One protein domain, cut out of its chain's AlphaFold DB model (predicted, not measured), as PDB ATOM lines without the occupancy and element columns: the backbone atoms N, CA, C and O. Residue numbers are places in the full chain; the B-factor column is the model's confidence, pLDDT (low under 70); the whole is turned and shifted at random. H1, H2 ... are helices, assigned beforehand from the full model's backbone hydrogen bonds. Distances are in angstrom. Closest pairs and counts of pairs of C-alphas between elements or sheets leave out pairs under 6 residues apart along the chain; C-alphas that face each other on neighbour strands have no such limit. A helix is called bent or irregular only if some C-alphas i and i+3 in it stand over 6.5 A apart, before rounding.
ATOM      1  N   THR A 259     -34.716  42.103  40.905       89.56
ATOM      2  CA  THR A 259     -35.471  43.129  40.164       89.56
ATOM      3  C   THR A 259     -34.675  43.688  38.982       89.56
ATOM      4  O   THR A 259     -35.222  43.805  37.886       89.56
ATOM      5  N   ALA A 260     -33.371  43.935  39.139       86.38
ATOM      6  CA  ALA A 260     -32.487  44.356  38.055       86.38
ATOM      7  C   ALA A 260     -32.344  43.275  36.972       86.38
ATOM      8  O   ALA A 260     -32.408  43.591  35.786       86.38
ATOM      9  N   LEU A 261     -32.226  41.997  37.345       81.62
ATOM     10  CA  LEU A 261     -32.174  40.883  36.397       81.62
ATOM     11  C   LEU A 261     -33.506  40.713  35.667       81.62
ATOM     12  O   LEU A 261     -33.490  40.484  34.460       81.62
ATOM     13  N   TYR A 262     -34.652  40.901  36.332       90.94
ATOM     14  CA  TYR A 262     -35.947  40.938  35.649       90.94
ATOM     15  C   TYR A 262     -36.062  42.126  34.692       90.94
ATOM     16  O   TYR A 262     -36.575  41.948  33.590       90.94
ATOM     17  N   LEU A 263     -35.545  43.308  35.040       89.69
ATOM     18  CA  LEU A 263     -35.515  44.461  34.133       89.69
ATOM     19  C   LEU A 263     -34.586  44.229  32.932       89.69
ATOM     20  O   LEU A 263     -34.950  44.550  31.799       89.69
ATOM     21  N   VAL A 264     -33.417  43.620  33.136       89.19
ATOM     22  CA  VAL A 264     -32.493  43.253  32.050       89.19
ATOM     23  C   VAL A 264     -33.083  42.144  31.182       89.19
ATOM     24  O   VAL A 264     -33.034  42.238  29.962       89.19
ATOM     25  N   ALA A 265     -33.709  41.126  31.767       91.44
ATOM     26  CA  ALA A 265     -34.377  40.063  31.023       91.44
ATOM     27  C   ALA A 265     -35.587  40.596  30.245       91.44
ATOM     28  O   ALA A 265     -35.761  40.245  29.082       91.44
ATOM     29  N   ALA A 266     -36.384  41.490  30.835       93.69
ATOM     30  CA  ALA A 266     -37.511  42.134  30.169       93.69
ATOM     31  C   ALA A 266     -37.050  43.033  29.016       93.69
ATOM     32  O   ALA A 266     -37.623  42.983  27.930       93.69
ATOM     33  N   THR A 267     -35.984  43.817  29.205       92.00
ATOM     34  CA  THR A 267     -35.418  44.653  28.135       92.00
ATOM     35  C   THR A 267     -34.714  43.823  27.062       92.00
ATOM     36  O   THR A 267     -34.864  44.127  25.883       92.00
ATOM     37  N   ALA A 268     -34.026  42.737  27.415       86.88
ATOM     38  CA  ALA A 268     -33.444  41.794  26.463       86.88
ATOM     39  C   ALA A 268     -34.527  41.050  25.671       86.88
ATOM     40  O   ALA A 268     -34.425  40.952  24.451       86.88
ATOM     41  N   ALA A 269     -35.595  40.593  26.326       90.56
ATOM     42  CA  ALA A 269     -36.757  39.996  25.675       90.56
ATOM     43  C   ALA A 269     -37.461  41.006  24.759       90.56
ATOM     44  O   ALA A 269     -37.794  40.672  23.625       90.56
ATOM     45  N   TRP A 270     -37.612  42.262  25.192       92.19
ATOM     46  CA  TRP A 270     -38.142  43.348  24.367       92.19
ATOM     47  C   TRP A 270     -37.243  43.663  23.171       92.19
ATOM     48  O   TRP A 270     -37.744  43.887  22.074       92.19
ATOM     49  N   LEU A 271     -35.919  43.651  23.338       87.75
ATOM     50  CA  LEU A 271     -34.968  43.848  22.246       87.75
ATOM     51  C   LEU A 271     -34.935  42.654  21.297       87.75
ATOM     52  O   LEU A 271     -34.843  42.868  20.097       87.75
ATOM     53  N   LEU A 272     -35.053  41.421  21.782       83.62
ATOM     54  CA  LEU A 272     -35.193  40.229  20.944       83.62
ATOM     55  C   LEU A 272     -36.508  40.270  20.170       83.62
ATOM     56  O   LEU A 272     -36.507  40.090  18.958       83.62
ATOM     57  N   PHE A 273     -37.614  40.620  20.819       83.75
ATOM     58  CA  PHE A 273     -38.887  40.857  20.150       83.75
ATOM     59  C   PHE A 273     -38.762  41.975  19.101       83.75
ATOM     60  O   PHE A 273     -39.092  41.813  17.931       83.75
ATOM     61  N   ARG A 274     -38.171  43.109  19.465       84.62
ATOM     62  CA  ARG A 274     -38.048  44.261  18.570       84.62
ATOM     63  C   ARG A 274     -37.031  44.061  17.447       84.62
ATOM     64  O   ARG A 274     -37.192  44.623  16.370       84.62
ATOM     65  N   ARG A 275     -35.954  43.318  17.672       78.75
ATOM     66  CA  ARG A 275     -34.853  43.164  16.710       78.75
ATOM     67  C   ARG A 275     -34.998  41.890  15.894       78.75
ATOM     68  O   ARG A 275     -34.817  41.931  14.682       78.75
ATOM     69  N   LEU A 276     -35.351  40.788  16.546       71.81
ATOM     70  CA  LEU A 276     -35.430  39.452  15.962       71.81
ATOM     71  C   LEU A 276     -36.831  39.138  15.413       71.81
ATOM     72  O   LEU A 276     -36.930  38.400  14.440       71.81
ATOM     73  N   LEU A 277     -37.899  39.748  15.949       71.94
ATOM     74  CA  LEU A 277     -39.249  39.615  15.379       71.94
ATOM     75  C   LEU A 277     -39.679  40.779  14.475       71.94
ATOM     76  O   LEU A 277     -40.718  40.670  13.843       71.94
ATOM     77  N   TYR A 278     -38.923  41.872  14.347       75.75
ATOM     78  CA  TYR A 278     -39.300  42.957  13.418       75.75
ATOM     79  C   TYR A 278     -38.422  43.001  12.161       75.75
ATOM     80  O   TYR A 278     -38.933  43.178  11.061       75.75
ATOM     81  N   GLY A 279     -37.110  42.767  12.284       73.69
ATOM     82  CA  GLY A 279     -36.199  42.743  11.130       73.69
ATOM     83  C   GLY A 279     -36.318  41.464  10.284       73.69
ATOM     84  O   GLY A 279     -36.653  41.543   9.102       73.69
ATOM     85  N   PRO A 280     -36.084  40.273  10.867       72.06
ATOM     86  CA  PRO A 280     -36.180  38.994  10.164       72.06
ATOM     87  C   PRO A 280     -37.579  38.682   9.639       72.06
ATOM     88  O   PRO A 280     -37.693  38.117   8.563       72.06
ATOM     89  N   LEU A 281     -38.640  39.070  10.351       70.69
ATOM     90  CA  LEU A 281     -40.023  38.884   9.894       70.69
ATOM     91  C   LEU A 281     -40.359  39.796   8.709       70.69
ATOM     92  O   LEU A 281     -41.043  39.359   7.788       70.69
ATOM     93  N   TRP A 282     -39.808  41.014   8.654       77.00
ATOM     94  CA  TRP A 282     -39.913  41.850   7.456       77.00
ATOM     95  C   TRP A 282     -39.122  41.263   6.281       77.00
ATOM     96  O   TRP A 282     -39.614  41.233   5.155       77.00
ATOM     97  N   LEU A 283     -37.933  40.707   6.539       77.00
ATOM     98  CA  LEU A 283     -37.179  39.929   5.552       77.00
ATOM     99  C   LEU A 283     -37.947  38.682   5.097       77.00
ATOM    100  O   LEU A 283     -37.948  38.401   3.908       77.00
ATOM    101  N   LEU A 284     -38.640  37.977   5.993       77.88
ATOM    102  CA  LEU A 284     -39.418  36.771   5.697       77.88
ATOM    103  C   LEU A 284     -40.694  37.072   4.909       77.88
ATOM    104  O   LEU A 284     -41.144  36.213   4.168       77.88
ATOM    105  N   VAL A 285     -41.253  38.279   5.007       80.50
ATOM    106  CA  VAL A 285     -42.328  38.744   4.115       80.50
ATOM    107  C   VAL A 285     -41.761  39.236   2.776       80.50
ATOM    108  O   VAL A 285     -42.343  38.988   1.719       80.50
ATOM    109  N   TRP A 286     -40.594  39.889   2.785       81.75
ATOM    110  CA  TRP A 286     -39.984  40.448   1.576       81.75
ATOM    111  C   TRP A 286     -39.312  39.398   0.677       81.75
ATOM    112  O   TRP A 286     -39.360  39.519  -0.547       81.75
ATOM    113  N   TRP A 287     -38.727  38.340   1.243       85.12
ATOM    114  CA  TRP A 287     -38.077  37.259   0.491       85.12
ATOM    115  C   TRP A 287     -39.055  36.501  -0.428       85.12
ATOM    116  O   TRP A 287     -38.754  36.384  -1.616       85.12
ATOM    117  N   PRO A 288     -40.241  36.054   0.043       80.12
ATOM    118  CA  PRO A 288     -41.280  35.454  -0.791       80.12
ATOM    119  C   PRO A 288     -41.870  36.437  -1.796       80.12
ATOM    120  O   PRO A 288     -42.135  36.063  -2.931       80.12
ATOM    121  N   ALA A 289     -42.049  37.706  -1.420       82.19
ATOM    122  CA  ALA A 289     -42.532  38.722  -2.353       82.19
ATOM    123  C   ALA A 289     -41.543  38.932  -3.516       82.19
ATOM    124  O   ALA A 289     -41.947  39.055  -4.673       82.19
ATOM    125  N   ARG A 290     -40.235  38.910  -3.238       80.75
ATOM    126  CA  ARG A 290     -39.184  39.032  -4.256       80.75
ATOM    127  C   ARG A 290     -39.001  37.750  -5.072       80.75
ATOM    128  O   ARG A 290     -38.782  37.835  -6.282       80.75
ATOM    129  N   SER A 291     -39.115  36.571  -4.464       79.88
ATOM    130  CA  SER A 291     -39.080  35.305  -5.205       79.88
ATOM    131  C   SER A 291     -40.331  35.118  -6.070       79.88
ATOM    132  O   SER A 291     -40.212  34.687  -7.209       79.88
ATOM    133  N   ALA A 292     -41.509  35.545  -5.611       79.94
ATOM    134  CA  ALA A 292     -42.727  35.569  -6.417       79.94
ATOM    135  C   ALA A 292     -42.627  36.567  -7.582       79.94
ATOM    136  O   ALA A 292     -43.049  36.244  -8.692       79.94
ATOM    137  N   TRP A 293     -42.010  37.740  -7.382       78.81
ATOM    138  CA  TRP A 293     -41.733  38.686  -8.474       78.81
ATOM    139  C   TRP A 293     -40.745  38.094  -9.495       78.81
ATOM    140  O   TRP A 293     -40.964  38.160 -10.700       78.81
ATOM    141  N   THR A 294     -39.664  37.452  -9.050       70.06
ATOM    142  CA  THR A 294     -38.700  36.825  -9.979       70.06
ATOM    143  C   THR A 294     -39.266  35.585 -10.677       70.06
ATOM    144  O   THR A 294     -39.025  35.403 -11.869       70.06
ATOM    145  N   ALA A 295     -40.084  34.779  -9.998       68.31
ATOM    146  CA  ALA A 295     -40.780  33.636 -10.588       68.31
ATOM    147  C   ALA A 295     -41.856  34.062 -11.598       68.31
ATOM    148  O   ALA A 295     -42.004  33.422 -12.635       68.31
ATOM    149  N   SER A 296     -42.564  35.170 -11.354       60.53
ATOM    150  CA  SER A 296     -43.517  35.724 -12.327       60.53
ATOM    151  C   SER A 296     -42.822  36.309 -13.563       60.53
ATOM    152  O   SER A 296     -43.348  36.172 -14.662       60.53
ATOM    153  N   VAL A 297     -41.604  36.848 -13.439       60.84
ATOM    154  CA  VAL A 297     -40.786  37.245 -14.604       60.84
ATOM    155  C   VAL A 297     -40.219  36.023 -15.349       60.84
ATOM    156  O   VAL A 297     -40.180  36.023 -16.578       60.84
ATOM    157  N   ALA A 298     -39.845  34.948 -14.647       54.16
ATOM    158  CA  ALA A 298     -39.342  33.716 -15.267       54.16
ATOM    159  C   ALA A 298     -40.435  32.892 -15.978       54.16
ATOM    160  O   ALA A 298     -40.172  32.289 -17.017       54.16
TER     161      ALA A 298
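AT A GLANCE: This is residues 259 to 298 of the 419 residues of the protein "Protein transport membrane glycoprotein" of Grosmannia clavigera (strain kw1407 / UAMH 11150) (UniProt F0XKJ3). Two helices, H1 and then H2, follow each other end to end, nearly in line, as one long thin rod that does not fold back on itself. A tight link between them is the one break in the spiral. The printed part has 40 residues with two named helices, H1 before H2, and no named strand; the class is all helix. It is extended, with a radius of gyration of the C-alphas of 16.7 A, and the C-alphas span 56 by 7 by 6 A.

IN THESE COORDINATES: H1 is residues 259 to 276, 24.5 A from first to last C-alpha; it begins with C-alpha 259 at (-35.471, 43.129, 40.164) and ends with C-alpha 276 at (-35.430, 39.452, 15.962). Leu 277 and Tyr 278 follow. H2, the longest helix with 20 residues, is residues 279 to 298, 28.1 A from first to last C-alpha, and ends with C-alpha 298 at (-39.342, 33.716, -15.267).

HOW THE PARTS SIT: H1 and H2 meet only through their link. The N-to-C direction of H1 is (-0.12, -0.05, -0.99) and that of H2 is (-0.12, -0.21, -0.97), and z falls along both. Residues 259 to 298 stand free, with no C-alpha 8 or more residues away along the chain within 10 A. In H1 every O i to N i+4 pair is within hydrogen-bond range; in H2 15 of 16 are. Neither helix is bent.

THE WHOLE: The two C-alphas farthest apart, those of Thr 259 and Ala 298, are 56.4 A apart. The printed part has no cut, and the link from H1 to H2 is tight. The mean pLDDT of the printed part is 80.1, with 87 for H1 and 75 for H2; residues 295 to 298 are under 70.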